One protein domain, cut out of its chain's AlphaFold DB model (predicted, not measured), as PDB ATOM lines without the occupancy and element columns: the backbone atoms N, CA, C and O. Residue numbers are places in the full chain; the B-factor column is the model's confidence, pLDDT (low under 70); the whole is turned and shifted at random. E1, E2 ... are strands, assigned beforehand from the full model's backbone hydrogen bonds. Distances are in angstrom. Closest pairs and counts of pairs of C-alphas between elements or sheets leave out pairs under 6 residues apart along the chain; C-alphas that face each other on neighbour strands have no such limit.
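Overview. This is residues 2 to 53 of the 73 residues of an uncharacterized protein of Pristionchus pacificus (UniProt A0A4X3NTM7). With little regular structure, this is a long rod: residues 2 to 27 wind in loops along one part of it, and the hairpin of E1 and E2 makes the other end. After E2, residues 45 to 53 loop out and fold back toward the middle. The printed part has 52 residues, no named helix and two strands, E1 then E2, in one antiparallel sheet; the class is all strand, with 10 residues in named elements. It is extended, with a radius of gyration of the C-alphas of 15.8 A, and spans 49 by 18 by 16 A.

Along the chain. Start at C-alpha 2, (32.141, -28.250, -3.700). E1, residues 28 to 32, begins at (20.746, -45.087, 7.474) and runs 13.5 A; E2, residues 40 to 44, runs 14.0 A to (24.954, -46.874, 8.075).

Arrangement. E1 and E2 form an antiparallel hairpin at 146 degrees. Look at N 29 and O 43, 2.9 A apart, within hydrogen-bond range.

Size, cuts and confidence. The C-alphas farthest apart, Ser 10 and Pro 36, are 49.4 A apart. The printed part has no cut. The link E1 to E2 is short. No printed residue is under 70 in pLDDT.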
ATOM      1  N   ASN A   2      33.178 -27.301  -4.139       81.81
ATOM      2  CA  ASN A   2      32.141 -28.250  -3.700       81.81
ATOM      3  C   ASN A   2      30.776 -27.785  -4.224       81.81
ATOM      4  O   ASN A   2      29.951 -27.287  -3.464       81.81
ATOM      5  N   VAL A   3      30.590 -27.856  -5.541       88.06
ATOM      6  CA  VAL A   3      29.371 -27.406  -6.224       88.06
ATOM      7  C   VAL A   3      28.828 -28.584  -7.020       88.06
ATOM      8  O   VAL A   3      29.568 -29.190  -7.798       88.06
ATOM      9  N   GLU A   4      27.557 -28.921  -6.811       89.56
ATOM     10  CA  GLU A   4      26.880 -29.945  -7.602       89.56
ATOM     11  C   GLU A   4      26.379 -29.380  -8.935       89.56
ATOM     12  O   GLU A   4      26.026 -28.206  -9.063       89.56
ATOM     13  N   CYS A   5      26.364 -30.235  -9.949       90.38
ATOM     14  CA  CYS A   5      25.762 -29.956 -11.237       90.38
ATOM     15  C   CYS A   5      24.231 -29.967 -11.126       90.38
ATOM     16  O   CYS A   5      23.652 -30.787 -10.420       90.38
ATOM     17  N   ALA A   6      23.574 -29.099 -11.895       82.31
ATOM     18  CA  ALA A   6      22.119 -29.040 -11.999       82.31
ATOM     19  C   ALA A   6      21.692 -28.858 -13.460       82.31
ATOM     20  O   ALA A   6      22.369 -28.152 -14.207       82.31
ATOM     21  N   GLY A   7      20.561 -29.463 -13.848       75.50
ATOM     22  CA  GLY A   7      19.757 -29.179 -15.051       75.50
ATOM     23  C   GLY A   7      20.432 -29.301 -16.427       75.50
ATOM     24  O   GLY A   7      20.001 -30.093 -17.255       75.50
ATOM     25  N   ARG A   8      21.460 -28.494 -16.706       82.25
ATOM     26  CA  ARG A   8      22.119 -28.330 -18.018       82.25
ATOM     27  C   ARG A   8      23.548 -28.877 -18.049       82.25
ATOM     28  O   ARG A   8      24.381 -28.395 -18.813       82.25
ATOM     29  N   CYS A   9      23.862 -29.849 -17.196       87.38
ATOM     30  CA  CYS A   9      25.159 -30.514 -17.254       87.38
ATOM     31  C   CYS A   9      25.316 -31.212 -18.613       87.38
ATOM     32  O   CYS A   9      24.429 -31.960 -19.019       87.38
ATOM     33  N   SER A  10      26.449 -31.022 -19.291       90.62
ATOM     34  CA  SER A  10      26.743 -31.700 -20.563       90.62
ATOM     35  C   SER A  10      26.795 -33.226 -20.431       90.62
ATOM     36  O   SER A  10      26.557 -33.933 -21.404       90.62
ATOM     37  N   ALA A  11      27.055 -33.740 -19.222       87.25
ATOM     38  CA  ALA A  11      26.994 -35.167 -18.917       87.25
ATOM     39  C   ALA A  11      25.555 -35.724 -18.833       87.25
ATOM     40  O   ALA A  11      25.386 -36.942 -18.784       87.25
ATOM     41  N   GLY A  12      24.526 -34.863 -18.811       85.31
ATOM     42  CA  GLY A  12      23.119 -35.263 -18.729       85.31
ATOM     43  C   GLY A  12      22.838 -36.205 -17.555       85.31
ATOM     44  O   GLY A  12      23.345 -36.005 -16.452       85.31
ATOM     45  N   GLU A  13      22.075 -37.270 -17.812       83.69
ATOM     46  CA  GLU A  13      21.718 -38.310 -16.828       83.69
ATOM     47  C   GLU A  13      22.920 -39.099 -16.284       83.69
ATOM     48  O   GLU A  13      22.824 -39.728 -15.235       83.69
ATOM     49  N   LYS A  14      24.072 -39.065 -16.968       87.31
ATOM     50  CA  LYS A  14      25.304 -39.733 -16.516       87.31
ATOM     51  C   LYS A  14      26.109 -38.884 -15.529       87.31
ATOM     52  O   LYS A  14      27.183 -39.306 -15.102       87.31
ATOM     53  N   CYS A  15      25.645 -37.680 -15.192       89.94
ATOM     54  CA  CYS A  15      26.311 -36.841 -14.207       89.94
ATOM     55  C   CYS A  15      26.305 -37.524 -12.834       89.94
ATOM     56  O   CYS A  15      25.255 -37.805 -12.267       89.94
ATOM     57  N   THR A  16      27.490 -37.759 -12.276       89.25
ATOM     58  CA  THR A  16      27.656 -38.325 -10.929       89.25
ATOM     59  C   THR A  16      27.860 -37.253  -9.856       89.25
ATOM     60  O   THR A  16      27.970 -37.572  -8.674       89.25
ATOM     61  N   ASN A  17      27.905 -35.974 -10.249       92.38
ATOM     62  CA  ASN A  17      28.089 -34.826  -9.359       92.38
ATOM     63  C   ASN A  17      26.770 -34.068  -9.115       92.38
ATOM     64  O   ASN A  17      26.746 -32.844  -9.141       92.38
ATOM     65  N   SER A  18      25.672 -34.789  -8.916       90.69
ATOM     66  CA  SER A  18      24.324 -34.260  -8.632       90.69
ATOM     67  C   SER A  18      23.631 -35.095  -7.543       90.69
ATOM     68  O   SER A  18      22.434 -35.379  -7.594       90.69
ATOM     69  N   ARG A  19      24.420 -35.571  -6.572       91.31
ATOM     70  CA  ARG A  19      24.021 -36.598  -5.601       91.31
ATOM     71  C   ARG A  19      23.009 -36.073  -4.590       91.31
ATOM     72  O   ARG A  19      22.107 -36.820  -4.226       91.31
ATOM     73  N   LEU A  20      23.133 -34.818  -4.152       90.00
ATOM     74  CA  LEU A  20      22.144 -34.168  -3.287       90.00
ATOM     75  C   LEU A  20      20.838 -33.933  -4.051       90.00
ATOM     76  O   LEU A  20      19.768 -34.210  -3.520       90.00
ATOM     77  N   TYR A  21      20.918 -33.491  -5.311       86.19
ATOM     78  CA  TYR A  21      19.731 -33.258  -6.144       86.19
ATOM     79  C   TYR A  21      18.920 -34.538  -6.410       86.19
ATOM     80  O   TYR A  21      17.693 -34.494  -6.457       86.19
ATOM     81  N   HIS A  22      19.592 -35.684  -6.564       87.75
ATOM     82  CA  HIS A  22      18.951 -36.982  -6.804       87.75
ATOM     83  C   HIS A  22      18.783 -37.849  -5.542       87.75
ATOM     84  O   HIS A  22      18.539 -39.047  -5.672       87.75
ATOM     85  N   ASP A  23      18.936 -37.284  -4.337       87.38
ATOM     86  CA  ASP A  23      18.809 -38.000  -3.055       87.38
ATOM     87  C   ASP A  23      19.650 -39.300  -2.970       87.38
ATOM     88  O   ASP A  23      19.272 -40.288  -2.337       87.38
ATOM     89  N   GLN A  24      20.850 -39.308  -3.563       90.25
ATOM     90  CA  GLN A  24      21.775 -40.454  -3.586       90.25
ATOM     91  C   GLN A  24      22.583 -40.585  -2.277       90.25
ATOM     92  O   GLN A  24      23.809 -40.723  -2.281       90.25
ATOM     93  N   CYS A  25      21.892 -40.507  -1.140       92.50
ATOM     94  CA  CYS A  25      22.463 -40.644   0.199       92.50
ATOM     95  C   CYS A  25      22.656 -42.118   0.604       92.50
ATOM     96  O   CYS A  25      22.088 -43.042   0.014       92.50
ATOM     97  N   ALA A  26      23.449 -42.353   1.650       94.62
ATOM     98  CA  ALA A  26      23.603 -43.677   2.243       94.62
ATOM     99  C   ALA A  26      22.298 -44.155   2.907       94.62
ATOM    100  O   ALA A  26      21.438 -43.366   3.296       94.62
ATOM    101  N   ARG A  27      22.166 -45.475   3.097       94.50
ATOM    102  CA  ARG A  27      21.024 -46.048   3.824       94.50
ATOM    103  C   ARG A  27      21.362 -46.028   5.305       94.50
ATOM    104  O   ARG A  27      22.367 -46.590   5.738       94.50
ATOM    105  N   LEU A  28      20.506 -45.372   6.071       95.31
ATOM    106  CA  LEU A  28      20.746 -45.087   7.474       95.31
ATOM    107  C   LEU A  28      19.726 -45.791   8.358       95.31
ATOM    108  O   LEU A  28      18.604 -46.085   7.940       95.31
ATOM    109  N   GLU A  29      20.114 -46.046   9.601       96.44
ATOM    110  CA  GLU A  29      19.195 -46.441  10.657       96.44
ATOM    111  C   GLU A  29      19.389 -45.648  11.929       96.44
ATOM    112  O   GLU A  29      20.510 -45.362  12.350       96.44
ATOM    113  N   LEU A  30      18.255 -45.322  12.541       96.56
ATOM    114  CA  LEU A  30      18.189 -44.662  13.826       96.56
ATOM    115  C   LEU A  30      18.219 -45.715  14.933       96.56
ATOM    116  O   LEU A  30      17.463 -46.687  14.894       96.56
ATOM    117  N   PHE A  31      19.037 -45.492  15.949       95.25
ATOM    118  CA  PHE A  31      19.106 -46.354  17.122       95.25
ATOM    119  C   PHE A  31      19.296 -45.529  18.397       95.25
ATOM    120  O   PHE A  31      19.658 -44.350  18.355       95.25
ATOM    121  N   ARG A  32      19.019 -46.138  19.555       95.69
ATOM    122  CA  ARG A  32      19.355 -45.548  20.857       95.69
ATOM    123  C   ARG A  32      20.800 -45.896  21.181       95.69
ATOM    124  O   ARG A  32      21.149 -47.073  21.225       95.69
ATOM    125  N   HIS A  33      21.626 -44.881  21.375       95.31
ATOM    126  CA  HIS A  33      23.027 -45.077  21.695       95.31
ATOM    127  C   HIS A  33      23.172 -45.613  23.129       95.31
ATOM    128  O   HIS A  33      22.428 -45.206  24.020       95.31
ATOM    129  N   ALA A  34      24.131 -46.515  23.361       92.12
ATOM    130  CA  ALA A  34      24.356 -47.104  24.686       92.12
ATOM    131  C   ALA A  34      24.780 -46.054  25.729       92.12
ATOM    132  O   ALA A  34      24.430 -46.157  26.899       92.12
ATOM    133  N   ASN A  35      25.505 -45.019  25.292       91.88
ATOM    134  CA  ASN A  35      25.762 -43.830  26.103       91.88
ATOM    135  C   ASN A  35      24.492 -42.950  26.181       91.88
ATOM    136  O   ASN A  35      24.107 -42.377  25.153       91.88
ATOM    137  N   PRO A  36      23.887 -42.780  27.372       87.81
ATOM    138  CA  PRO A  36      22.643 -42.032  27.538       87.81
ATOM    139  C   PRO A  36      22.779 -40.532  27.234       87.81
ATOM    140  O   PRO A  36      21.783 -39.908  26.882       87.81
ATOM    141  N   VAL A  37      23.989 -39.960  27.299       94.06
ATOM    142  CA  VAL A  37      24.243 -38.541  26.978       94.06
ATOM    143  C   VAL A  37      24.069 -38.259  25.483       94.06
ATOM    144  O   VAL A  37      23.666 -37.167  25.097       94.06
ATOM    145  N   ILE A  38      24.341 -39.249  24.629       91.81
ATOM    146  CA  ILE A  38      24.220 -39.116  23.169       91.81
ATOM    147  C   ILE A  38      22.752 -39.253  22.731       91.81
ATOM    148  O   ILE A  38      22.321 -38.623  21.766       91.81
ATOM    149  N   GLY A  39      21.956 -40.056  23.442       93.31
ATOM    150  CA  GLY A  39      20.538 -40.245  23.141       93.31
ATOM    151  C   GLY A  39      20.305 -41.047  21.857       93.31
ATOM    152  O   GLY A  39      20.576 -42.249  21.807       93.31
ATOM    153  N   LYS A  40      19.736 -40.414  20.823       95.06
ATOM    154  CA  LYS A  40      19.457 -41.058  19.528       95.06
ATOM    155  C   LYS A  40      20.613 -40.817  18.564       95.06
ATOM    156  O   LYS A  40      21.028 -39.680  18.374       95.06
ATOM    157  N   ALA A  41      21.077 -41.878  17.922       95.06
ATOM    158  CA  ALA A  41      22.176 -41.844  16.969       95.06
ATOM    159  C   ALA A  41      21.779 -42.510  15.651       95.06
ATOM    160  O   ALA A  41      20.766 -43.208  15.562       95.06
ATOM    161  N   VAL A  42      22.597 -42.284  14.628       95.50
ATOM    162  CA  VAL A  42      22.411 -42.839  13.290       95.50
ATOM    163  C   VAL A  42      23.647 -43.644  12.906       95.50
ATOM    164  O   VAL A  42      24.766 -43.221  13.188       95.50
ATOM    165  N   ARG A  43      23.450 -44.799  12.268       94.81
ATOM    166  CA  ARG A  43      24.530 -45.597  11.663       94.81
ATOM    167  C   ARG A  43      24.160 -46.035  10.249       94.81
ATOM    168  O   ARG A  43      22.983 -46.025   9.885       94.81
ATOM    169  N   THR A  44      25.156 -46.387   9.445       96.00
ATOM    170  CA  THR A  44      24.954 -46.874   8.075       96.00
ATOM    171  C   THR A  44      24.585 -48.353   8.093       96.00
ATOM    172  O   THR A  44      25.053 -49.106   8.944       96.00
ATOM    173  N   LYS A  45      23.729 -48.779   7.158       95.88
ATOM    174  CA  LYS A  45      23.366 -50.200   6.980       95.88
ATOM    175  C   LYS A  45      24.320 -50.956   6.054       95.88
ATOM    176  O   LYS A  45      24.146 -52.152   5.838       95.88
ATOM    177  N   GLN A  46      25.274 -50.246   5.471       94.31
ATOM    178  CA  GLN A  46      26.255 -50.749   4.526       94.31
ATOM    179  C   GLN A  46      27.626 -50.158   4.842       94.31
ATOM    180  O   GLN A  46      27.716 -49.090   5.465       94.31
ATOM    181  N   ASP A  47      28.665 -50.823   4.347       95.94
ATOM    182  CA  ASP A  47      30.005 -50.253   4.285       95.94
ATOM    183  C   ASP A  47      29.999 -48.998   3.411       95.94
ATOM    184  O   ASP A  47      29.285 -48.906   2.406       95.94
ATOM    185  N   ILE A  48      30.790 -48.012   3.821       95.50
ATOM    186  CA  ILE A  48      30.872 -46.710   3.169       95.50
ATOM    187  C   ILE A  48      32.294 -46.490   2.680       95.50
ATOM    188  O   ILE A  48      33.255 -46.587   3.444       95.50
ATOM    189  N   ALA A  49      32.423 -46.154   1.398       94.75
ATOM    190  CA  ALA A  49      33.706 -45.782   0.830       94.75
ATOM    191  C   ALA A  49      34.156 -44.412   1.361       94.75
ATOM    192  O   ALA A  49      33.350 -43.523   1.654       94.75
ATOM    193  N   LYS A  50      35.473 -44.200   1.429       94.75
ATOM    194  CA  LYS A  50      36.037 -42.887   1.763       94.75
ATOM    195  C   LYS A  50      35.456 -41.813   0.829       94.75
ATOM    196  O   LYS A  50      35.442 -41.995  -0.385       94.75
ATOM    197  N   ASN A  51      35.019 -40.685   1.395       90.06
ATOM    198  CA  ASN A  51      34.420 -39.538   0.688       90.06
ATOM    199  C   ASN A  51      33.058 -39.793   0.007       90.06
ATOM    200  O   ASN A  51      32.612 -38.975  -0.805       90.06
ATOM    201  N   GLN A  52      32.371 -40.890   0.326       91.94
ATOM    202  CA  GLN A  52      30.997 -41.101  -0.121       91.94
ATOM    203  C   GLN A  52      30.028 -40.147   0.604       91.94
ATOM    204  O   GLN A  52      30.179 -39.872   1.794       91.94
ATOM    205  N   LEU A  53      29.013 -39.654  -0.116       92.81
ATOM    206  CA  LEU A  53      27.937 -38.857   0.475       92.81
ATOM    207  C   LEU A  53      27.102 -39.733   1.422       92.81
ATOM    208  O   LEU A  53      26.537 -40.741   0.999       92.81
TER     209      LEU A  53